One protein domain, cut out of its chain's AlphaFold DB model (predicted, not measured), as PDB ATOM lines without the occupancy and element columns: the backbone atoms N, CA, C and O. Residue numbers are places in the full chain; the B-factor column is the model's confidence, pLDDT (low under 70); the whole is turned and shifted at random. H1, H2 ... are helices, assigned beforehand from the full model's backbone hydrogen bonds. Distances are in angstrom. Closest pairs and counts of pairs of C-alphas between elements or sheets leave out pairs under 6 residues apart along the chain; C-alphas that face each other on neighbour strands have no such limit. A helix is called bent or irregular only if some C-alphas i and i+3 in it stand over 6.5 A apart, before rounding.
ATOM      1  N   ARG A 623     105.268 125.154  66.716       81.69
ATOM      2  CA  ARG A 623     105.688 124.980  68.106       81.69
ATOM      3  C   ARG A 623     105.455 126.245  68.931       81.69
ATOM      4  O   ARG A 623     104.875 126.129  69.995       81.69
ATOM      5  N   GLU A 624     105.813 127.417  68.411       83.75
ATOM      6  CA  GLU A 624     105.556 128.703  69.077       83.75
ATOM      7  C   GLU A 624     104.053 128.930  69.299       83.75
ATOM      8  O   GLU A 624     103.656 129.347  70.375       83.75
ATOM      9  N   THR A 625     103.195 128.569  68.333       85.88
ATOM     10  CA  THR A 625     101.734 128.650  68.522       85.88
ATOM     11  C   THR A 625     101.234 127.713  69.625       85.88
ATOM     12  O   THR A 625     100.372 128.095  70.408       85.88
ATOM     13  N   LEU A 626     101.774 126.493  69.711       85.81
ATOM     14  CA  LEU A 626     101.423 125.560  70.788       85.81
ATOM     15  C   LEU A 626     101.957 126.027  72.146       85.81
ATOM     16  O   LEU A 626     101.298 125.806  73.155       85.81
ATOM     17  N   GLU A 627     103.132 126.657  72.179       88.56
ATOM     18  CA  GLU A 627     103.723 127.216  73.396       88.56
ATOM     19  C   GLU A 627     102.912 128.414  73.911       88.56
ATOM     20  O   GLU A 627     102.662 128.471  75.114       88.56
ATOM     21  N   ASP A 628     102.419 129.286  73.021       88.94
ATOM     22  CA  ASP A 628     101.504 130.380  73.375       88.94
ATOM     23  C   ASP A 628     100.197 129.829  73.981       88.94
ATOM     24  O   ASP A 628      99.822 130.190  75.093       88.94
ATOM     25  N   MET A 629      99.541 128.875  73.306       89.88
ATOM     26  CA  MET A 629      98.286 128.280  73.795       89.88
ATOM     27  C   MET A 629      98.476 127.515  75.112       89.88
ATOM     28  O   MET A 629      97.629 127.558  76.001       89.88
ATOM     29  N   ALA A 630      99.599 126.809  75.269       91.00
ATOM     30  CA  ALA A 630      99.912 126.110  76.508       91.00
ATOM     31  C   ALA A 630     100.221 127.069  77.667       91.00
ATOM     32  O   ALA A 630     100.007 126.696  78.823       91.00
ATOM     33  N   ALA A 631     100.734 128.272  77.383       91.12
ATOM     34  CA  ALA A 631     100.954 129.304  78.391       91.12
ATOM     35  C   ALA A 631      99.624 129.817  78.959       91.12
ATOM     36  O   ALA A 631      99.521 129.978  80.175       91.12
ATOM     37  N   ASP A 632      98.592 129.961  78.122       91.25
ATOM     38  CA  ASP A 632      97.251 130.355  78.574       91.25
ATOM     39  C   ASP A 632      96.667 129.347  79.576       91.25
ATOM     40  O   ASP A 632      96.126 129.742  80.610       91.25
ATOM     41  N   TRP A 633      96.853 128.040  79.336       94.12
ATOM     42  CA  TRP A 633      96.434 127.010  80.292       94.12
ATOM     43  C   TRP A 633      97.215 127.078  81.612       94.12
ATOM     44  O   TRP A 633      96.618 126.958  82.679       94.12
ATOM     45  N   ARG A 634      98.541 127.286  81.570       93.19
ATOM     46  CA  ARG A 634      99.351 127.405  82.799       93.19
ATOM     47  C   ARG A 634      98.921 128.606  83.630       93.19
ATOM     48  O   ARG A 634      98.703 128.454  84.824       93.19
ATOM     49  N   LYS A 635      98.720 129.758  82.987       93.50
ATOM     50  CA  LYS A 635      98.251 130.975  83.651       93.50
ATOM     51  C   LYS A 635      96.879 130.768  84.297       93.50
ATOM     52  O   LYS A 635      96.665 131.198  85.426       93.50
ATOM     53  N   PHE A 636      95.970 130.080  83.605       94.31
ATOM     54  CA  PHE A 636      94.680 129.695  84.172       94.31
ATOM     55  C   PHE A 636      94.841 128.780  85.400       94.31
ATOM     56  O   PHE A 636      94.272 129.054  86.452       94.31
ATOM     57  N   ALA A 637      95.652 127.726  85.292       92.69
ATOM     58  CA  ALA A 637      95.888 126.764  86.369       92.69
ATOM     59  C   ALA A 637      96.593 127.371  87.602       92.69
ATOM     60  O   ALA A 637      96.335 126.957  88.735       92.69
ATOM     61  N   GLU A 638      97.480 128.344  87.391       91.88
ATOM     62  CA  GLU A 638      98.161 129.095  88.451       91.88
ATOM     63  C   GLU A 638      97.189 129.997  89.218       91.88
ATOM     64  O   GLU A 638      97.263 130.046  90.442       91.88
ATOM     65  N   GLY A 639      96.243 130.640  88.521       91.75
ATOM     66  CA  GLY A 639      95.232 131.516  89.125       91.75
ATOM     67  C   GLY A 639      94.093 130.798  89.860       91.75
ATOM     68  O   GLY A 639      93.280 131.458  90.499       91.75
ATOM     69  N   MET A 640      94.012 129.468  89.777       92.69
ATOM     70  CA  MET A 640      93.016 128.676  90.504       92.69
ATOM     71  C   MET A 640      93.534 128.330  91.906       92.69
ATOM     72  O   MET A 640      94.464 127.526  92.045       92.69
ATOM     73  N   GLU A 641      92.917 128.921  92.933       91.44
ATOM     74  CA  GLU A 641      93.217 128.640  94.346       91.44
ATOM     75  C   GLU A 641      92.800 127.215  94.736       91.44
ATOM     76  O   GLU A 641      93.571 126.487  95.362       91.44
ATOM     77  N   ASP A 642      91.626 126.774  94.282       93.38
ATOM     78  CA  ASP A 642      91.134 125.418  94.509       93.38
ATOM     79  C   ASP A 642      91.733 124.431  93.491       93.38
ATOM     80  O   ASP A 642      91.340 124.360  92.319       93.38
ATOM     81  N   LYS A 643      92.710 123.643  93.955       90.75
ATOM     82  CA  LYS A 643      93.364 122.612  93.138       90.75
ATOM     83  C   LYS A 643      92.458 121.414  92.848       90.75
ATOM     84  O   LYS A 643      92.601 120.824  91.779       90.75
ATOM     85  N   GLY A 644      91.505 121.096  93.725       90.44
ATOM     86  CA  GLY A 644      90.531 120.030  93.486       90.44
ATOM     87  C   GLY A 644      89.585 120.392  92.343       90.44
ATOM     88  O   GLY A 644      89.372 119.598  91.425       90.44
ATOM     89  N   LEU A 645      89.102 121.636  92.322       92.94
ATOM     90  CA  LEU A 645      88.277 122.138  91.225       92.94
ATOM     91  C   LEU A 645      89.048 122.177  89.896       92.94
ATOM     92  O   LEU A 645      88.498 121.818  88.854       92.94
ATOM     93  N   LEU A 646      90.337 122.533  89.914       93.25
ATOM     94  CA  LEU A 646      91.191 122.496  88.721       93.25
ATOM     95  C   LEU A 646      91.308 121.081  88.120       93.25
ATOM     96  O   LEU A 646      91.226 120.932  86.898       93.25
ATOM     97  N   GLU A 647      91.476 120.044  88.944       92.00
ATOM     98  CA  GLU A 647      91.521 118.647  88.480       92.00
ATOM     99  C   GLU A 647      90.182 118.187  87.885       92.00
ATOM    100  O   GLU A 647      90.147 117.493  86.858       92.00
ATOM    101  N   LEU A 648      89.068 118.621  88.482       93.88
ATOM    102  CA  LEU A 648      87.729 118.358  87.957       93.88
ATOM    103  C   LEU A 648      87.507 119.049  86.605       93.88
ATOM    104  O   LEU A 648      86.984 118.416  85.686       93.88
ATOM    105  N   ILE A 649      87.964 120.295  86.441       92.81
ATOM    106  CA  ILE A 649      87.910 121.023  85.163       92.81
ATOM    107  C   ILE A 649      88.742 120.304  84.099       92.81
ATOM    108  O   ILE A 649      88.250 120.077  82.994       92.81
ATOM    109  N   GLN A 650      89.975 119.894  84.413       93.94
ATOM    110  CA  GLN A 650      90.815 119.137  83.474       93.94
ATOM    111  C   GLN A 650      90.121 117.859  83.006       93.94
ATOM    112  O   GLN A 650      90.018 117.602  81.806       93.94
ATOM    113  N   SER A 651      89.606 117.085  83.960       93.75
ATOM    114  CA  SER A 651      88.890 115.843  83.684       93.75
ATOM    115  C   SER A 651      87.669 116.103  82.803       93.75
ATOM    116  O   SER A 651      87.485 115.433  81.792       93.75
ATOM    117  N   TYR A 652      86.882 117.133  83.120       94.75
ATOM    118  CA  TYR A 652      85.701 117.522  82.354       94.75
ATOM    119  C   TYR A 652      86.018 117.925  80.908       94.75
ATOM    120  O   TYR A 652      85.346 117.471  79.977       94.75
ATOM    121  N   LEU A 653      87.056 118.738  80.695       93.62
ATOM    122  CA  LEU A 653      87.437 119.197  79.356       93.62
ATOM    123  C   LEU A 653      87.959 118.049  78.477       93.62
ATOM    124  O   LEU A 653      87.740 118.071  77.264       93.62
ATOM    125  N   LEU A 654      88.586 117.029  79.076       91.88
ATOM    126  CA  LEU A 654      89.086 115.841  78.373       91.88
ATOM    127  C   LEU A 654      88.010 114.779  78.104       91.88
ATOM    128  O   LEU A 654      88.230 113.887  77.279       91.88
ATOM    129  N   LEU A 655      86.853 114.855  78.766       91.44
ATOM    130  CA  LEU A 655      85.763 113.914  78.533       91.44
ATOM    131  C   LEU A 655      85.067 114.169  77.185       91.44
ATOM    132  O   LEU A 655      84.817 115.328  76.824       91.44
ATOM    133  N   PRO A 656      84.673 113.097  76.465       90.75
ATOM    134  CA  PRO A 656      83.757 113.199  75.338       90.75
ATOM    135  C   PRO A 656      82.464 113.905  75.747       90.75
ATOM    136  O   PRO A 656      81.949 113.681  76.841       90.75
ATOM    137  N   GLU A 657      81.898 114.704  74.847       88.06
ATOM    138  CA  GLU A 657      80.703 115.517  75.107       88.06
ATOM    139  C   GLU A 657      79.531 114.703  75.682       88.06
ATOM    140  O   GLU A 657      78.915 115.107  76.664       88.06
ATOM    141  N   ALA A 658      79.317 113.485  75.172       87.94
ATOM    142  CA  ALA A 658      78.282 112.569  75.657       87.94
ATOM    143  C   ALA A 658      78.425 112.175  77.144       87.94
ATOM    144  O   ALA A 658      77.453 111.749  77.766       87.94
ATOM    145  N   GLN A 659      79.620 112.300  77.728       93.69
ATOM    146  CA  GLN A 659      79.901 111.957  79.128       93.69
ATOM    147  C   GLN A 659      79.866 113.179  80.055       93.69
ATOM    148  O   GLN A 659      79.768 113.024  81.274       93.69
ATOM    149  N   ARG A 660      79.886 114.396  79.500       93.44
ATOM    150  CA  ARG A 660      79.945 115.647  80.269       93.44
ATOM    151  C   ARG A 660      78.702 115.861  81.129       93.44
ATOM    152  O   ARG A 660      78.832 116.144  82.313       93.44
ATOM    153  N   ALA A 661      77.507 115.616  80.593       90.81
ATOM    154  CA  ALA A 661      76.253 115.773  81.343       90.81
ATOM    155  C   ALA A 661      76.117 114.800  82.531       90.81
ATOM    156  O   ALA A 661      75.438 115.095  83.515       90.81
ATOM    157  N   TRP A 662      76.730 113.617  82.446       95.25
ATOM    158  CA  TRP A 662      76.809 112.696  83.581       95.25
ATOM    159  C   TRP A 662      77.847 113.174  84.603       95.25
ATOM    160  O   TRP A 662      77.567 113.176  85.799       95.25
ATOM    161  N   PHE A 663      79.003 113.653  84.136       93.75
ATOM    162  CA  PHE A 663      80.064 114.169  84.999       93.75
ATOM    163  C   PHE A 663      79.593 115.367  85.837       93.75
ATOM    164  O   PHE A 663      79.801 115.388  87.045       93.75
ATOM    165  N   LEU A 664      78.860 116.311  85.236       93.94
ATOM    166  CA  LEU A 664      78.314 117.473  85.953       93.94
ATOM    167  C   LEU A 664      77.267 117.103  87.004       93.94
ATOM    168  O   LEU A 664      77.199 117.739  88.048       93.94
ATOM    169  N   ARG A 665      76.493 116.034  86.782       93.19
ATOM    170  CA  ARG A 665      75.573 115.514  87.805       93.19
ATOM    171  C   ARG A 665      76.306 114.934  89.013       93.19
ATOM    172  O   ARG A 665      75.742 114.901  90.101       93.19
ATOM    173  N   ARG A 666      77.540 114.455  88.826       93.56
ATOM    174  CA  ARG A 666      78.359 113.870  89.895       93.56
ATOM    175  C   ARG A 666      79.143 114.918  90.686       93.56
ATOM    176  O   ARG A 666      79.433 114.668  91.851       93.56
ATOM    177  N   TYR A 667      79.452 116.058  90.070       95.12
ATOM    178  CA  TYR A 667      80.260 117.131  90.653       95.12
ATOM    179  C   TYR A 667      79.509 118.472  90.563       95.12
ATOM    180  O   TYR A 667      79.758 119.251  89.638       95.12
ATOM    181  N   PRO A 668      78.568 118.739  91.490       91.19
ATOM    182  CA  PRO A 668      77.725 119.934  91.445       91.19
ATOM    183  C   PRO A 668      78.522 121.235  91.597       91.19
ATOM    184  O   PRO A 668      78.165 122.220  90.961       91.19
ATOM    185  N   ASP A 669      79.638 121.228  92.332       90.06
ATOM    186  CA  ASP A 669      80.505 122.408  92.479       90.06
ATOM    187  C   ASP A 669      81.154 122.804  91.147       90.06
ATOM    188  O   ASP A 669      81.217 123.981  90.796       90.06
ATOM    189  N   LEU A 670      81.553 121.811  90.340       94.50
ATOM    190  CA  LEU A 670      82.015 122.051  88.974       94.50
ATOM    191  C   LEU A 670      80.870 122.559  88.089       94.50
ATOM    192  O   LEU A 670      81.085 123.448  87.272       94.50
ATOM    193  N   ALA A 671      79.663 122.008  88.230       93.19
ATOM    194  CA  ALA A 671      78.503 122.458  87.462       93.19
ATOM    195  C   ALA A 671      78.146 123.921  87.773       93.19
ATOM    196  O   ALA A 671      77.930 124.697  86.843       93.19
ATOM    197  N   ALA A 672      78.156 124.304  89.052       92.75
ATOM    198  CA  ALA A 672      77.954 125.679  89.497       92.75
ATOM    199  C   ALA A 672      79.062 126.603  88.975       92.75
ATOM    200  O   ALA A 672      78.773 127.669  88.436       92.75
ATOM    201  N   TRP A 673      80.324 126.168  89.045       94.31
ATOM    202  CA  TRP A 673      81.456 126.937  88.526       94.31
ATOM    203  C   TRP A 673      81.453 127.091  86.998       94.31
ATOM    204  O   TRP A 673      82.008 128.052  86.478       94.31
ATOM    205  N   LEU A 674      80.872 126.146  86.258       93.31
ATOM    206  CA  LEU A 674      80.753 126.229  84.800       93.31
ATOM    207  C   LEU A 674      79.563 127.077  84.345       93.31
ATOM    208  O   LEU A 674      79.528 127.473  83.182       93.31
ATOM    209  N   GLN A 675      78.592 127.339  85.222       93.12
ATOM    210  CA  GLN A 675      77.334 127.995  84.863       93.12
ATOM    211  C   GLN A 675      77.527 129.436  84.365       93.12
ATOM    212  O   GLN A 675      76.742 129.914  83.548       93.12
ATOM    213  N   ASP A 676      78.579 130.116  84.817       90.94
ATOM    214  CA  ASP A 676      78.947 131.477  84.415       90.94
ATOM    215  C   ASP A 676      79.988 131.511  83.275       90.94
ATOM    216  O   ASP A 676      80.419 132.589  82.858       90.94
ATOM    217  N   LYS A 677      80.414 130.350  82.755       95.06
ATOM    218  CA  LYS A 677      81.417 130.257  81.685       95.06
ATOM    219  C   LYS A 677      80.751 130.040  80.336       95.06
ATOM    220  O   LYS A 677      79.948 129.127  80.150       95.06
ATOM    221  N   SER A 678      81.134 130.857  79.355       93.44
ATOM    222  CA  SER A 678      80.614 130.695  78.001       93.44
ATOM    223  C   SER A 678      81.166 129.413  77.351       93.44
ATOM    224  O   SER A 678      82.307 129.013  77.627       93.44
ATOM    225  N   PRO A 679      80.404 128.764  76.456       88.62
ATOM    226  CA  PRO A 679      80.892 127.615  75.698       88.62
ATOM    227  C   PRO A 679      82.183 127.905  74.917       88.62
ATOM    228  O   PRO A 679      83.061 127.047  74.839       88.62
ATOM    229  N   GLU A 680      82.335 129.118  74.377       88.44
ATOM    230  CA  GLU A 680      83.530 129.553  73.642       88.44
ATOM    231  C   GLU A 680      84.746 129.635  74.559       88.44
ATOM    232  O   GLU A 680      85.836 129.197  74.187       88.44
ATOM    233  N   TRP A 681      84.553 130.152  75.773       93.75
ATOM    234  CA  TRP A 681      85.601 130.202  76.782       93.75
ATOM    235  C   TRP A 681      86.055 128.790  77.170       93.75
ATOM    236  O   TRP A 681      87.254 128.511  77.206       93.75
ATOM    237  N   LEU A 682      85.113 127.860  77.355       90.56
ATOM    238  CA  LEU A 682      85.418 126.455  77.650       90.56
ATOM    239  C   LEU A 682      86.118 125.747  76.487       90.56
ATOM    240  O   LEU A 682      87.017 124.934  76.710       90.56
ATOM    241  N   ALA A 683      85.747 126.060  75.246       86.81
ATOM    242  CA  ALA A 683      86.405 125.523  74.062       86.81
ATOM    243  C   ALA A 683      87.842 126.046  73.919       86.81
ATOM    244  O   ALA A 683      88.753 125.257  73.662       86.81
ATOM    245  N   ALA A 684      88.063 127.348  74.131       89.00
ATOM    246  CA  ALA A 684      89.396 127.945  74.133       89.00
ATOM    247  C   ALA A 684      90.271 127.319  75.227       89.00
ATOM    248  O   ALA A 684      91.390 126.880  74.961       89.00
ATOM    249  N   LEU A 685      89.717 127.166  76.430       92.44
ATOM    250  CA  LEU A 685      90.410 126.553  77.551       92.44
ATOM    251  C   LEU A 685      90.758 125.075  77.288       92.44
ATOM    252  O   LEU A 685      91.873 124.640  77.585       92.44
ATOM    253  N   ALA A 686      89.856 124.311  76.659       90.94
ATOM    254  CA  ALA A 686      90.120 122.932  76.242       90.94
ATOM    255  C   ALA A 686      91.252 122.839  75.207       90.94
ATOM    256  O   ALA A 686      92.084 121.932  75.274       90.94
ATOM    257  N   GLN A 687      91.312 123.778  74.255       90.25
ATOM    258  CA  GLN A 687      92.388 123.831  73.265       90.25
ATOM    259  C   GLN A 687      93.739 124.151  73.913       90.25
ATOM    260  O   GLN A 687      94.740 123.507  73.585       90.25
ATOM    261  N   SER A 688      93.769 125.089  74.861       91.94
ATOM    262  CA  SER A 688      94.967 125.424  75.633       91.94
ATOM    263  C   SER A 688      95.450 124.244  76.486       91.94
ATOM    264  O   SER A 688      96.648 123.948  76.494       91.94
ATOM    265  N   LEU A 689      94.538 123.500  77.127       92.94
ATOM    266  CA  LEU A 689      94.868 122.264  77.850       92.94
ATOM    267  C   LEU A 689      95.437 121.190  76.911       92.94
ATOM    268  O   LEU A 689      96.466 120.584  77.211       92.94
ATOM    269  N   ALA A 690      94.816 120.970  75.751       89.75
ATOM    270  CA  ALA A 690      95.305 120.003  74.770       89.75
ATOM    271  C   ALA A 690      96.706 120.368  74.246       89.75
ATOM    272  O   ALA A 690      97.560 119.491  74.095       89.75
ATOM    273  N   ALA A 691      96.966 121.660  74.005       89.31
ATOM    274  CA  ALA A 691      98.288 122.158  73.629       89.31
ATOM    275  C   ALA A 691      99.316 121.952  74.752       89.31
ATOM    276  O   ALA A 691     100.436 121.515  74.482       89.31
ATOM    277  N   HIS A 692      98.924 122.198  76.007       93.06
ATOM    278  CA  HIS A 692      99.760 121.948  77.174       93.06
ATOM    279  C   HIS A 692     100.164 120.472  77.273       93.06
ATOM    280  O   HIS A 692     101.360 120.184  77.304       93.06
ATOM    281  N   LEU A 693      99.203 119.543  77.224       91.69
ATOM    282  CA  LEU A 693      99.467 118.098  77.291       91.69
ATOM    283  C   LEU A 693     100.350 117.613  76.135       91.69
ATOM    284  O   LEU A 693     101.269 116.821  76.339       91.69
ATOM    285  N   ALA A 694     100.135 118.138  74.925       87.31
ATOM    286  CA  ALA A 694     100.962 117.809  73.765       87.31
ATOM    287  C   ALA A 694     102.436 118.236  73.920       87.31
ATOM    288  O   ALA A 694     103.309 117.659  73.263       87.31
ATOM    289  N   LEU A 695     102.716 119.245  74.754       87.06
ATOM    290  CA  LEU A 695     104.066 119.732  75.045       87.06
ATOM    291  C   LEU A 695     104.692 119.086  76.287       87.06
ATOM    292  O   LEU A 695     105.918 118.965  76.328       87.06
ATOM    293  N   THR A 696     103.896 118.691  77.285       86.50
ATOM    294  CA  THR A 696     104.396 118.183  78.573       86.50
ATOM    295  C   THR A 696     104.439 116.662  78.680       86.50
ATOM    296  O   THR A 696     105.216 116.151  79.487       86.50
ATOM    297  N   GLU A 697     103.705 115.909  77.853       82.19
ATOM    298  CA  GLU A 697     103.817 114.448  77.867       82.19
ATOM    299  C   GLU A 697     105.205 113.977  77.371       82.19
ATOM    300  O   GLU A 697     105.605 114.258  76.231       82.19
TER     301      GLU A 697
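This is residues 623 to 697 of the 715 residues of an uncharacterized protein of Chloroflexi bacterium (UniProt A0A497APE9). Helices H1, H2 and H5 make a triangle, H5 crossing H1 and residues 650 to 654 of H2, while H3 and H4 form a corner beyond H2. The printed part has 75 residues with five named helices, H1 to H5 in order, and no named strand: all helix, mostly crossed. It is compact, with a radius of gyration of the C-alphas of 12.4 A and spans of 37 by 28 by 23 A.

H1, residues 623 to 639, is 24.4 A long and begins at C-alpha 623 (105.688, 124.980, 68.106). H2 is 643 to 654, H3 657 to 666, H4 668 to 674. H5, residues 679 to 696, 25.5 A, ends at C-alpha 696 (104.396, 118.183, 78.573).

H1 touches H5 at a steep tilt of 68 degrees, only just short of perpendicular; their closest C-alphas, Ala 630 and His 692, are 4.2 A apart. H2 touches H5 about perpendicular, 85 degrees, closest C-alphas Leu 653 and Ala 686, 5.6 A. H2 touches H4 with residues 645 to 649 alone, closest C-alphas Leu 645 and Leu 670, 6.7 A. H3 and H4 only just touch, only at the corner, with 3 pairs of C-alphas within 8 A, closest Leu 664 and Ala 671, 5.2 A. Every O i to N i+4 pair is within hydrogen-bond range in H1, H2, H4 and H5, but 3 of 6 in H3, which is only just irregular: C-alphas 658 and 661 are 6.8 A apart.

C-alphas 624 and 665, the farthest apart, are 37.7 A apart. The printed part has no cut, the four links are tight, and no printed residue is under 70 in pLDDT.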